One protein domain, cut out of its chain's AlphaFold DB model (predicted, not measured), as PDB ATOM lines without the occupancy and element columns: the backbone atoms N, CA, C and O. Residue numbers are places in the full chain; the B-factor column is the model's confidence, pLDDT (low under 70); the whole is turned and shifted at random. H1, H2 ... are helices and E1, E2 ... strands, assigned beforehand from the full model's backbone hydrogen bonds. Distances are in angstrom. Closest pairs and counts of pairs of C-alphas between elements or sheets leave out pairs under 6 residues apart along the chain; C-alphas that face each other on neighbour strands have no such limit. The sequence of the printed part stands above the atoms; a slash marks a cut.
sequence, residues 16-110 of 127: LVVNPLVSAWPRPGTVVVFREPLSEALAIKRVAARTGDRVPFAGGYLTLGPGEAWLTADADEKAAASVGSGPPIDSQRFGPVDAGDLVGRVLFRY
ATOM      1  N   LEU A  16     357.805 342.779 423.712       95.56
ATOM      2  CA  LEU A  16     357.219 343.509 422.594       95.56
ATOM      3  C   LEU A  16     355.861 344.088 422.977       95.56
ATOM      4  O   LEU A  16     355.056 343.430 423.633       95.56
ATOM      5  N   VAL A  17     355.584 345.303 422.511       96.25
ATOM      6  CA  VAL A  17     354.229 345.858 422.537       96.25
ATOM      7  C   VAL A  17     353.539 345.494 421.233       96.25
ATOM      8  O   VAL A  17     354.008 345.854 420.149       96.25
ATOM      9  N   VAL A  18     352.411 344.797 421.342       96.38
ATOM     10  CA  VAL A  18     351.594 344.363 420.206       96.38
ATOM     11  C   VAL A  18     350.297 345.159 420.189       96.38
ATOM     12  O   VAL A  18     349.656 345.344 421.219       96.38
ATOM     13  N   ASN A  19     349.911 345.629 419.008       95.75
ATOM     14  CA  ASN A  19     348.603 346.216 418.770       95.75
ATOM     15  C   ASN A  19     347.700 345.178 418.078       95.75
ATOM     16  O   ASN A  19     347.972 344.860 416.914       95.75
ATOM     17  N   PRO A  20     346.650 344.675 418.757       94.25
ATOM     18  CA  PRO A  20     345.725 343.691 418.197       94.25
ATOM     19  C   PRO A  20     344.636 344.314 417.310       94.25
ATOM     20  O   PRO A  20     343.878 343.593 416.674       94.25
ATOM     21  N   LEU A  21     344.531 345.646 417.249       92.88
ATOM     22  CA  LEU A  21     343.528 346.348 416.444       92.88
ATOM     23  C   LEU A  21     343.974 346.411 414.975       92.88
ATOM     24  O   LEU A  21     344.318 347.475 414.452       92.88
ATOM     25  N   VAL A  22     344.024 345.248 414.330       89.75
ATOM     26  CA  VAL A  22     344.389 345.069 412.922       89.75
ATOM     27  C   VAL A  22     343.292 344.287 412.203       89.75
ATOM     28  O   VAL A  22     342.833 343.265 412.689       89.75
ATOM     29  N   SER A  23     342.859 344.790 411.047       87.00
ATOM     30  CA  SER A  23     341.840 344.151 410.196       87.00
ATOM     31  C   SER A  23     342.375 343.742 408.821       87.00
ATOM     32  O   SER A  23     341.651 343.168 408.015       87.00
ATOM     33  N   ALA A  24     343.633 344.074 408.533       93.62
ATOM     34  CA  ALA A  24     344.310 343.771 407.285       93.62
ATOM     35  C   ALA A  24     345.819 343.705 407.523       93.62
ATOM     36  O   ALA A  24     346.343 344.306 408.471       93.62
ATOM     37  N   TRP A  25     346.524 343.029 406.620       96.50
ATOM     38  CA  TRP A  25     347.974 342.928 406.687       96.50
ATOM     39  C   TRP A  25     348.649 344.307 406.632       96.50
ATOM     40  O   TRP A  25     348.371 345.113 405.730       96.50
ATOM     41  N   PRO A  26     349.551 344.609 407.584       95.38
ATOM     42  CA  PRO A  26     350.300 345.852 407.566       95.38
ATOM     43  C   PRO A  26     351.299 345.878 406.400       95.38
ATOM     44  O   PRO A  26     351.493 344.908 405.673       95.38
ATOM     45  N   ARG A  27     351.944 347.031 406.203       94.62
ATOM     46  CA  ARG A  27     352.909 347.216 405.110       94.62
ATOM     47  C   ARG A  27     354.095 346.244 405.239       94.62
ATOM     48  O   ARG A  27     354.506 345.973 406.377       94.62
ATOM     49  N   PRO A  28     354.695 345.815 404.112       95.50
ATOM     50  CA  PRO A  28     355.971 345.112 404.116       95.50
ATOM     51  C   PRO A  28     357.012 345.785 405.019       95.50
ATOM     52  O   PRO A  28     357.055 347.009 405.151       95.50
ATOM     53  N   GLY A  29     357.815 344.968 405.692       94.50
ATOM     54  CA  GLY A  29     358.747 345.370 406.739       94.50
ATOM     55  C   GLY A  29     358.154 345.369 408.151       94.50
ATOM     56  O   GLY A  29     358.919 345.384 409.115       94.50
ATOM     57  N   THR A  30     356.829 345.314 408.309       95.38
ATOM     58  CA  THR A  30     356.187 345.265 409.634       95.38
ATOM     59  C   THR A  30     356.343 343.884 410.262       95.38
ATOM     60  O   THR A  30     356.135 342.876 409.593       95.38
ATOM     61  N   VAL A  31     356.667 343.834 411.554       96.31
ATOM     62  CA  VAL A  31     356.658 342.583 412.321       96.31
ATOM     63  C   VAL A  31     355.262 342.335 412.879       96.31
ATOM     64  O   VAL A  31     354.625 343.245 413.414       96.31
ATOM     65  N   VAL A  32     354.788 341.103 412.749       96.88
ATOM     66  CA  VAL A  32     353.433 340.684 413.110       96.88
ATOM     67  C   VAL A  32     353.463 339.440 413.979       96.88
ATOM     68  O   VAL A  32     354.373 338.620 413.871       96.88
ATOM     69  N   VAL A  33     352.448 339.326 414.827       96.38
ATOM     70  CA  VAL A  33     352.079 338.097 415.522       96.38
ATOM     71  C   VAL A  33     350.894 337.504 414.771       96.38
ATOM     72  O   VAL A  33     349.948 338.223 414.444       96.38
ATOM     73  N   PHE A  34     350.949 336.212 414.489       95.88
ATOM     74  CA  PHE A  34     349.919 335.488 413.751       95.88
ATOM     75  C   PHE A  34     349.857 334.038 414.243       95.88
ATOM     76  O   PHE A  34     350.760 333.586 414.956       95.88
ATOM     77  N   ARG A  35     348.789 333.329 413.887       95.69
ATOM     78  CA  ARG A  35     348.672 331.880 414.078       95.69
ATOM     79  C   ARG A  35     349.322 331.183 412.893       95.69
ATOM     80  O   ARG A  35     348.995 331.470 411.750       95.69
ATOM     81  N   GLU A  36     350.297 330.321 413.148       92.50
ATOM     82  CA  GLU A  36     350.977 329.591 412.082       92.50
ATOM     83  C   GLU A  36     350.040 328.519 411.491       92.50
ATOM     84  O   GLU A  36     349.664 327.612 412.229       92.50
ATOM     85  N   PRO A  37     349.738 328.527 410.177       89.00
ATOM     86  CA  PRO A  37     348.723 327.634 409.597       89.00
ATOM     87  C   PRO A  37     349.011 326.131 409.740       89.00
ATOM     88  O   PRO A  37     348.103 325.309 409.696       89.00
ATOM     89  N   LEU A  38     350.285 325.741 409.871       85.94
ATOM     90  CA  LEU A  38     350.665 324.327 409.989       85.94
ATOM     91  C   LEU A  38     350.646 323.806 411.427       85.94
ATOM     92  O   LEU A  38     350.504 322.603 411.631       85.94
ATOM     93  N   SER A  39     350.874 324.678 412.410       86.62
ATOM     94  CA  SER A  39     351.041 324.277 413.810       86.62
ATOM     95  C   SER A  39     349.977 324.854 414.739       86.62
ATOM     96  O   SER A  39     349.908 324.438 415.894       86.62
ATOM     97  N   GLU A  40     349.189 325.824 414.264       86.06
ATOM     98  CA  GLU A  40     348.242 326.652 415.024       86.06
ATOM     99  C   GLU A  40     348.883 327.438 416.186       86.06
ATOM    100  O   GLU A  40     348.206 328.136 416.951       86.06
ATOM    101  N   ALA A  41     350.208 327.362 416.337       90.94
ATOM    102  CA  ALA A  41     350.938 328.068 417.370       90.94
ATOM    103  C   ALA A  41     351.089 329.548 417.008       90.94
ATOM    104  O   ALA A  41     351.172 329.933 415.840       90.94
ATOM    105  N   LEU A  42     351.183 330.399 418.032       93.19
ATOM    106  CA  LEU A  42     351.531 331.798 417.817       93.19
ATOM    107  C   LEU A  42     352.986 331.913 417.369       93.19
ATOM    108  O   LEU A  42     353.898 331.409 418.027       93.19
ATOM    109  N   ALA A  43     353.194 332.638 416.277       93.62
ATOM    110  CA  ALA A  43     354.505 332.902 415.718       93.62
ATOM    111  C   ALA A  43     354.681 334.392 415.414       93.62
ATOM    112  O   ALA A  43     353.721 335.151 415.264       93.62
ATOM    113  N   ILE A  44     355.944 334.806 415.315       94.81
ATOM    114  CA  ILE A  44     356.333 336.163 414.936       94.81
ATOM    115  C   ILE A  44     357.133 336.089 413.639       94.81
ATOM    116  O   ILE A  44     358.087 335.311 413.547       94.81
ATOM    117  N   LYS A  45     356.739 336.892 412.648       95.75
ATOM    118  CA  LYS A  45     357.429 337.040 411.356       95.75
ATOM    119  C   LYS A  45     357.376 338.478 410.874       95.75
ATOM    120  O   LYS A  45     356.647 339.311 411.416       95.75
ATOM    121  N   ARG A  46     358.137 338.763 409.823       96.44
ATOM    122  CA  ARG A  46     358.075 340.029 409.104       96.44
ATOM    123  C   ARG A  46     357.218 339.887 407.855       96.44
ATOM    124  O   ARG A  46     357.411 338.962 407.077       96.44
ATOM    125  N   VAL A  47     356.309 340.829 407.633       97.19
ATOM    126  CA  VAL A  47     355.571 340.921 406.369       97.19
ATOM    127  C   VAL A  47     356.558 341.274 405.263       97.19
ATOM    128  O   VAL A  47     357.223 342.306 405.338       97.19
ATOM    129  N   ALA A  48     356.658 340.438 404.239       96.56
ATOM    130  CA  ALA A  48     357.494 340.673 403.067       96.56
ATOM    131  C   ALA A  48     356.674 341.140 401.861       96.56
ATOM    132  O   ALA A  48     357.151 341.957 401.080       96.56
ATOM    133  N   ALA A  49     355.440 340.655 401.741       96.94
ATOM    134  CA  ALA A  49     354.524 340.983 400.657       96.94
ATOM    135  C   ALA A  49     353.071 340.794 401.119       96.94
ATOM    136  O   ALA A  49     352.820 340.140 402.135       96.94
ATOM    137  N   ARG A  50     352.119 341.377 400.392       96.44
ATOM    138  CA  ARG A  50     350.675 341.323 400.676       96.44
ATOM    139  C   ARG A  50     349.868 341.160 399.388       96.44
ATOM    140  O   ARG A  50     350.432 341.212 398.304       96.44
ATOM    141  N   THR A  51     348.553 341.004 399.515       96.69
ATOM    142  CA  THR A  51     347.585 340.949 398.406       96.69
ATOM    143  C   THR A  51     348.025 341.696 397.145       96.69
ATOM    144  O   THR A  51     348.273 342.904 397.179       96.69
ATOM    145  N   GLY A  52     348.054 340.969 396.029       95.50
ATOM    146  CA  GLY A  52     348.426 341.464 394.705       95.50
ATOM    147  C   GLY A  52     349.922 341.394 394.393       95.50
ATOM    148  O   GLY A  52     350.285 341.404 393.218       95.50
ATOM    149  N   ASP A  53     350.791 341.280 395.400       96.50
ATOM    150  CA  ASP A  53     352.229 341.139 395.183       96.50
ATOM    151  C   ASP A  53     352.571 339.744 394.635       96.50
ATOM    152  O   ASP A  53     351.921 338.741 394.948       96.50
ATOM    153  N   ARG A  54     353.639 339.678 393.832       96.38
ATOM    154  CA  ARG A  54     354.169 338.437 393.260       96.38
ATOM    155  C   ARG A  54     355.436 338.019 394.002       96.38
ATOM    156  O   ARG A  54     356.402 338.777 394.045       96.38
ATOM    157  N   VAL A  55     355.448 336.805 394.541       95.88
ATOM    158  CA  VAL A  55     356.546 336.267 395.356       95.88
ATOM    159  C   VAL A  55     357.102 334.971 394.762       95.88
ATOM    160  O   VAL A  55     356.332 334.190 394.201       95.88
ATOM    161  N   PRO A  56     358.419 334.711 394.852       94.88
ATOM    162  CA  PRO A  56     358.983 333.425 394.457       94.88
ATOM    163  C   PRO A  56     358.487 332.305 395.377       94.88
ATOM    164  O   PRO A  56     358.618 332.410 396.598       94.88
ATOM    165  N   PHE A  57     357.959 331.226 394.799       93.44
ATOM    166  CA  PHE A  57     357.487 330.061 395.548       93.44
ATOM    167  C   PHE A  57     357.545 328.790 394.694       93.44
ATOM    168  O   PHE A  57     357.180 328.820 393.519       93.44
ATOM    169  N   ALA A  58     358.008 327.682 395.284       89.44
ATOM    170  CA  ALA A  58     358.037 326.346 394.670       89.44
ATOM    171  C   ALA A  58     358.642 326.292 393.243       89.44
ATOM    172  O   ALA A  58     358.133 325.603 392.364       89.44
ATOM    173  N   GLY A  59     359.724 327.042 392.993       89.62
ATOM    174  CA  GLY A  59     360.391 327.092 391.681       89.62
ATOM    175  C   GLY A  59     359.703 327.982 390.636       89.62
ATOM    176  O   GLY A  59     360.170 328.070 389.503       89.62
ATOM    177  N   GLY A  60     358.628 328.670 391.014       94.06
ATOM    178  CA  GLY A  60     357.934 329.651 390.192       94.06
ATOM    179  C   GLY A  60     357.603 330.910 390.984       94.06
ATOM    180  O   GLY A  60     358.356 331.343 391.858       94.06
ATOM    181  N   TYR A  61     356.458 331.502 390.662       94.31
ATOM    182  CA  TYR A  61     355.949 332.678 391.348       94.31
ATOM    183  C   TYR A  61     354.479 332.498 391.700       94.31
ATOM    184  O   TYR A  61     353.694 332.054 390.862       94.31
ATOM    185  N   LEU A  62     354.118 332.935 392.899       95.56
ATOM    186  CA  LEU A  62     352.754 333.007 393.398       95.56
ATOM    187  C   LEU A  62     352.321 334.476 393.458       95.56
ATOM    188  O   LEU A  62     353.092 335.326 393.900       95.56
ATOM    189  N   THR A  63     351.099 334.772 393.023       97.44
ATOM    190  CA  THR A  63     350.458 336.070 393.274       97.44
ATOM    191  C   THR A  63     349.583 335.938 394.509       97.44
ATOM    192  O   THR A  63     348.738 335.048 394.554       97.44
ATOM    193  N   LEU A  64     349.780 336.817 395.488       97.12
ATOM    194  CA  LEU A  64     349.040 336.779 396.746       97.12
ATOM    195  C   LEU A  64     347.574 337.173 396.547       97.12
ATOM    196  O   LEU A  64     347.274 338.227 395.977       97.12
ATOM    197  N   GLY A  65     346.674 336.338 397.053       96.56
ATOM    198  CA  GLY A  65     345.235 336.544 397.016       96.56
ATOM    199  C   GLY A  65     344.742 337.674 397.933       96.56
ATOM    200  O   GLY A  65     345.507 338.277 398.702       96.56
ATOM    201  N   PRO A  66     343.443 338.012 397.852       96.19
ATOM    202  CA  PRO A  66     342.811 338.955 398.769       96.19
ATOM    203  C   PRO A  66     342.971 338.501 400.219       96.19
ATOM    204  O   PRO A  66     342.626 337.377 400.548       96.19
ATOM    205  N   GLY A  67     343.488 339.375 401.081       95.75
ATOM    206  CA  GLY A  67     343.698 339.041 402.488       95.75
ATOM    207  C   GLY A  67     344.916 338.159 402.761       95.75
ATOM    208  O   GLY A  67     345.161 337.864 403.919       95.75
ATOM    209  N   GLU A  68     345.722 337.796 401.763       97.12
ATOM    210  CA  GLU A  68     346.937 337.008 401.982       97.12
ATOM    211  C   GLU A  68     348.183 337.878 402.205       97.12
ATOM    212  O   GLU A  68     348.341 338.959 401.617       97.12
ATOM    213  N   ALA A  69     349.113 337.368 403.012       97.50
ATOM    214  CA  ALA A  69     350.462 337.903 403.133       97.50
ATOM    215  C   ALA A  69     351.542 336.830 403.037       97.50
ATOM    216  O   ALA A  69     351.358 335.672 403.407       97.50
ATOM    217  N   TRP A  70     352.712 337.275 402.584       97.62
ATOM    218  CA  TRP A  70     353.949 336.514 402.642       97.62
ATOM    219  C   TRP A  70     354.762 336.956 403.849       97.62
ATOM    220  O   TRP A  70     355.068 338.145 403.998       97.62
ATOM    221  N   LEU A  71     355.136 336.005 404.695       96.75
ATOM    222  CA  LEU A  71     355.842 336.237 405.942       96.75
ATOM    223  C   LEU A  71     357.241 335.630 405.871       96.75
ATOM    224  O   LEU A  71     357.398 334.472 405.500       96.75
ATOM    225  N   THR A  72     358.262 336.393 406.247       95.50
ATOM    226  CA  THR A  72     359.659 335.943 406.247       95.50
ATOM    227  C   THR A  72     360.252 335.947 407.645       95.50
ATOM    228  O   THR A  72     359.865 336.730 408.523       95.50
ATOM    229  N   ALA A  73     361.202 335.042 407.854       94.00
ATOM    230  CA  ALA A  73     362.121 335.122 408.974       94.00
ATOM    231  C   ALA A  73     363.177 336.217 408.723       94.00
ATOM    232  O   ALA A  73     363.523 336.532 407.578       94.00
ATOM    233  N   ASP A  74     363.701 336.790 409.806       92.44
ATOM    234  CA  ASP A  74     364.860 337.688 409.736       92.44
ATOM    235  C   ASP A  74     366.178 336.920 409.858       92.44
ATOM    236  O   ASP A  74     367.193 337.368 409.324       92.44
ATOM    237  N   ALA A  75     366.149 335.770 410.535       91.12
ATOM    238  CA  ALA A  75     367.310 334.919 410.721       91.12
ATOM    239  C   ALA A  75     367.610 334.111 409.458       91.12
ATOM    240  O   ALA A  75     366.705 333.556 408.832       91.12
ATOM    241  N   ASP A  76     368.894 333.998 409.128       91.25
ATOM    242  CA  ASP A  76     369.396 332.883 408.333       91.25
ATOM    243  C   ASP A  76     369.660 331.662 409.236       91.25
ATOM    244  O   ASP A  76     369.498 331.708 410.461       91.25
ATOM    245  N   GLU A  77     370.050 330.541 408.629       89.44
ATOM    246  CA  GLU A  77     370.320 329.295 409.351       89.44
ATOM    247  C   GLU A  77     371.424 329.460 410.406       89.44
ATOM    248  O   GLU A  77     371.302 328.958 411.524       89.44
ATOM    249  N   LYS A  78     372.471 330.235 410.095       90.06
ATOM    250  CA  LYS A  78     373.596 330.486 411.002       90.06
ATOM    251  C   LYS A  78     373.161 331.305 412.220       90.06
ATOM    252  O   LYS A  78     373.523 330.973 413.349       90.06
ATOM    253  N   ALA A  79     372.388 332.366 412.008       90.19
ATOM    254  CA  ALA A  79     371.847 333.216 413.058       90.19
ATOM    255  C   ALA A  79     370.879 332.441 413.960       90.19
ATOM    256  O   ALA A  79     370.994 332.525 415.183       90.19
ATOM    257  N   ALA A  80     369.980 331.644 413.382       90.12
ATOM    258  CA  ALA A  80     369.077 330.794 414.154       90.12
ATOM    259  C   ALA A  80     369.853 329.766 415.003       90.12
ATOM    260  O   ALA A  80     369.596 329.643 416.204       90.12
ATOM    261  N   ALA A  81     370.862 329.106 414.424       90.12
ATOM    262  CA  ALA A  81     371.705 328.146 415.135       90.12
ATOM    263  C   ALA A  81     372.495 328.789 416.291       90.12
ATOM    264  O   ALA A  81     372.653 328.176 417.344       90.12
ATOM    265  N   SER A  82     372.939 330.044 416.135       89.69
ATOM    266  CA  SER A  82     373.688 330.778 417.172       89.69
ATOM    267  C   SER A  82     372.922 330.989 418.483       89.69
ATOM    268  O   SER A  82     373.541 331.198 419.523       89.69
ATOM    269  N   VAL A  83     371.588 330.904 418.445       89.44
ATOM    270  CA  VAL A  83     370.717 331.001 419.626       89.44
ATOM    271  C   VAL A  83     370.098 329.652 420.006       89.44
ATOM    272  O   VAL A  83     369.131 329.606 420.760       89.44
ATOM    273  N   GLY A  84     370.622 328.546 419.466       89.31
ATOM    274  CA  GLY A  84     370.123 327.195 419.733       89.31
ATOM    275  C   GLY A  84     368.757 326.892 419.111       89.31
ATOM    276  O   GLY A  84     368.103 325.932 419.515       89.31
ATOM    277  N   SER A  85     368.307 327.691 418.136       88.25
ATOM    278  CA  SER A  85     367.064 327.441 417.401       88.25
ATOM    279  C   SER A  85     367.320 326.546 416.190       88.25
ATOM    280  O   SER A  85     368.371 326.617 415.555       88.25
ATOM    281  N   GLY A  86     366.319 325.741 415.824       89.00
ATOM    282  CA  GLY A  86     366.307 325.038 414.540       89.00
ATOM    283  C   GLY A  86     366.162 325.994 413.345       89.00
ATOM    284  O   GLY A  86     365.977 327.204 413.552       89.00
ATOM    285  N   PRO A  87     366.195 325.458 412.107       89.19
ATOM    286  CA  PRO A  87     366.082 326.251 410.890       89.19
ATOM    287  C   PRO A  87     364.862 327.178 410.925       89.19
ATOM    288  O   PRO A  87     363.778 326.740 411.334       89.19
ATOM    289  N   PRO A  88     365.011 328.448 410.511       90.62
ATOM    290  CA  PRO A  88     363.903 329.386 410.490       90.62
ATOM    291  C   PRO A  88     362.800 328.863 409.565       90.62
ATOM    292  O   PRO A  88     363.045 328.452 408.435       90.62
ATOM    293  N   ILE A  89     361.570 328.868 410.070       90.94
ATOM    294  CA  ILE A  89     360.375 328.502 409.304       90.94
ATOM    295  C   ILE A  89     359.693 329.791 408.868       90.94
ATOM    296  O   ILE A  89     359.538 330.696 409.686       90.94
ATOM    297  N   ASP A  90     359.288 329.900 407.611       93.06
ATOM    298  CA  ASP A  90     358.552 331.050 407.092       93.06
ATOM    299  C   ASP A  90     357.629 330.645 405.929       93.06
ATOM    300  O   ASP A  90     357.422 329.449 405.692       93.06
ATOM    301  N   SER A  91     357.054 331.619 405.213       95.06
ATOM    302  CA  SER A  91     356.104 331.354 404.128       95.06
ATOM    303  C   SER A  91     356.667 330.491 403.001       95.06
ATOM    304  O   SER A  91     355.885 329.859 402.302       95.06
ATOM    305  N   GLN A  92     357.990 330.352 402.844       92.75
ATOM    306  CA  GLN A  92     358.539 329.371 401.895       92.75
ATOM    307  C   GLN A  92     358.154 327.930 402.253       92.75
ATOM    308  O   GLN A  92     358.108 327.070 401.375       92.75
ATOM    309  N   ARG A  93     357.869 327.656 403.531       91.94
ATOM    310  CA  ARG A  93     357.504 326.326 404.025       91.94
ATOM    311  C   ARG A  93     355.999 326.131 404.180       91.94
ATOM    312  O   ARG A  93     355.515 325.056 403.846       91.94
ATOM    313  N   PHE A  94     355.280 327.123 404.708       91.75
ATOM    314  CA  PHE A  94     353.834 327.014 404.960       91.75
ATOM    315  C   PHE A  94     352.950 327.727 403.928       91.75
ATOM    316  O   PHE A  94     351.741 327.533 403.943       91.75
ATOM    317  N   GLY A  95     353.530 328.504 403.012       94.44
ATOM    318  CA  GLY A  95     352.793 329.255 401.999       94.44
ATOM    319  C   GLY A  95     352.304 330.634 402.473       94.44
ATOM    320  O   GLY A  95     352.805 331.174 403.469       94.44
ATOM    321  N   PRO A  96     351.370 331.253 401.727       95.94
ATOM    322  CA  PRO A  96     350.739 332.503 402.134       95.94
ATOM    323  C   PRO A  96     349.880 332.306 403.391       95.94
ATOM    324  O   PRO A  96     349.394 331.211 403.659       95.94
ATOM    325  N   VAL A  97     349.700 333.380 404.160       96.50
ATOM    326  CA  VAL A  97     348.904 333.380 405.397       96.50
ATOM    327  C   VAL A  97     347.689 334.281 405.229       96.50
ATOM    328  O   VAL A  97     347.830 335.414 404.759       96.50
ATOM    329  N   ASP A  98     346.518 333.794 405.632       96.19
ATOM    330  CA  ASP A  98     345.256 334.527 405.544       96.19
ATOM    331  C   ASP A  98     345.121 335.578 406.660       96.19
ATOM    332  O   ASP A  98     345.623 335.417 407.773       96.19
ATOM    333  N   ALA A  99     344.425 336.681 406.378       95.19
ATOM    334  CA  ALA A  99     344.200 337.757 407.338       95.19
ATOM    335  C   ALA A  99     343.436 337.301 408.595       95.19
ATOM    336  O   ALA A  99     343.572 337.948 409.633       95.19
ATOM    337  N   GLY A 100     342.675 336.205 408.530       94.62
ATOM    338  CA  GLY A 100     342.038 335.576 409.688       94.62
ATOM    339  C   GLY A 100     343.028 335.054 410.735       94.62
ATOM    340  O   GLY A 100     342.697 335.019 411.921       94.62
ATOM    341  N   ASP A 101     344.261 334.739 410.330       96.00
ATOM    342  CA  ASP A 101     345.318 334.266 411.227       96.00
ATOM    343  C   ASP A 101     346.138 335.408 411.839       96.00
ATOM    344  O   ASP A 101     346.944 335.189 412.752       96.00
ATOM    345  N   LEU A 102     345.950 336.645 411.370       96.81
ATOM    346  CA  LEU A 102     346.639 337.814 411.902       96.81
ATOM    347  C   LEU A 102     346.121 338.146 413.308       96.81
ATOM    348  O   LEU A 102     344.965 338.503 413.508       96.81
ATOM    349  N   VAL A 103     347.023 338.116 414.291       96.94
ATOM    350  CA  VAL A 103     346.698 338.416 415.694       96.94
ATOM    351  C   VAL A 103     347.000 339.872 416.042       96.94
ATOM    352  O   VAL A 103     346.277 340.500 416.812       96.94
ATOM    353  N   GLY A 104     348.087 340.429 415.508       96.56
ATOM    354  CA  GLY A 104     348.474 341.798 415.823       96.56
ATOM    355  C   GLY A 104     349.765 342.237 415.155       96.56
ATOM    356  O   GLY A 104     350.550 341.431 414.659       96.56
ATOM    357  N   ARG A 105     350.025 343.546 415.179       96.75
ATOM    358  CA  ARG A 105     351.306 344.111 414.730       96.75
ATOM    359  C   ARG A 105     352.180 344.503 415.913       96.75
ATOM    360  O   ARG A 105     351.696 345.093 416.877       96.75
ATOM    361  N   VAL A 106     353.475 344.247 415.809       96.19
ATOM    362  CA  VAL A 106     354.464 344.709 416.785       96.19
ATOM    363  C   VAL A 106     354.718 346.200 416.564       96.19
ATOM    364  O   VAL A 106     355.059 346.627 415.460       96.19
ATOM    365  N   LEU A 107     354.547 347.006 417.613       94.75
ATOM    366  CA  LEU A 107     354.793 348.448 417.574       94.75
ATOM    367  C   LEU A 107     356.263 348.772 417.863       94.75
ATOM    368  O   LEU A 107     356.903 349.506 417.108       94.75
ATOM    369  N   PHE A 108     356.793 348.234 418.963       95.00
ATOM    370  CA  PHE A 108     358.171 348.430 419.413       95.00
ATOM    371  C   PHE A 108     358.556 347.384 420.468       95.00
ATOM    372  O   PHE A 108     357.697 346.705 421.036       95.00
ATOM    373  N   ARG A 109     359.859 347.278 420.734       96.31
ATOM    374  CA  ARG A 109     360.430 346.543 421.861       96.31
ATOM    375  C   ARG A 109     360.567 347.478 423.053       96.31
ATOM    376  O   ARG A 109     361.219 348.516 422.937       96.31
ATOM    377  N   TYR A 110     359.974 347.109 424.184       94.75
ATOM    378  CA  TYR A 110     359.985 347.940 425.389       94.75
ATOM    379  C   TYR A 110     360.955 347.454 426.472       94.75
ATOM    380  O   TYR A 110     361.383 348.253 427.300       94.75
TER     381      TYR A 110
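This is residues 16 to 110 of the 127 residues of the protein "Peptidase_S26 domain-containing protein" of Chloroflexi bacterium (UniProt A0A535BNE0). A strongly twisted sheet of five strands makes the core, its strands turning through nearly half a turn from E1 and E7 at one end to E6 at the other; the small hairpin of E4 and E5 extends the fold beyond E6. H1 lies out to one side on a loop, away from the strands, while the short H2 sits by E6. The printed part has 95 residues, with the named elements E1 E2 E3 E4 E5 E6 H1 H2 E7 along the chain, two helices and seven strands, mostly strand in class. The sheet runs E1 - E7 - E2 - E3 - E6, all antiparallel. The whole is compact, with a radius of gyration of the C-alphas of 13.2 A and spans of 36 by 36 by 23 A.

E1, residues 16 to 19, begins at C-alpha 16 (357.219, 343.509, 422.594). E2 is residues 31 to 35, 13.5 A long, and E3 is residues 42 to 50, 19.6 A long, with C-alpha 50 at (350.675, 341.323, 400.676). E4, residues 54 to 57, and E5, residues 60 to 63, are followed by E6, residues 68 to 72, 13.5 A long. H1 is residues 77 to 82, H2 residues 91 to 94. E7, residues 102 to 110, is 21.5 A long and ends at C-alpha 110 (359.985, 347.940, 425.389).

E1 is an edge strand, antiparallel to E7 at 137 degrees, with N 19 and O 105 at 2.8 A. E7 bends by 59 degrees at residue 107 and pairs with E2 over its residues 102 to 105, with N 33 and O 104 at 2.8 A. E2 and E3 are a hairpin, with N 32 and O 45 at 2.9 A. E3 bends by 73 degrees at residue 47 and pairs with E6, the other edge strand, over its residues 46 to 50; N 48 and O 70 are 2.8 A apart. Residues 68 to 69 of E6 also pair, antiparallel, with residues 97 to 98. E4 and E5 are a hairpin, with N 55 and O 62 at 2.9 A; the closest C-alphas of E4 and E6, those of Val 55 and Trp 70, are 7.7 A apart. H2 only grazes the sheet, with its residues 91 to 94; its closest C-alphas to E6 are those of Ser 91 and Leu 71, 5.2 A apart. H1 is not on the sheet and is apart from H2. In H1 every O i to N i+4 pair is within hydrogen-bond range; H2 is too short for such a pair, and its one O i to N i+3 pair is not within range.

The two C-alphas farthest apart, those of Gly 60 and Tyr 110, are 39.7 A apart, while those of Leu 16 and Tyr 110 are 5.9 A apart. The link from E1 to E2, with 11 residues between them, is long. The printed part has no cut. Its mean pLDDT is 93.9, and no printed residue is under 70.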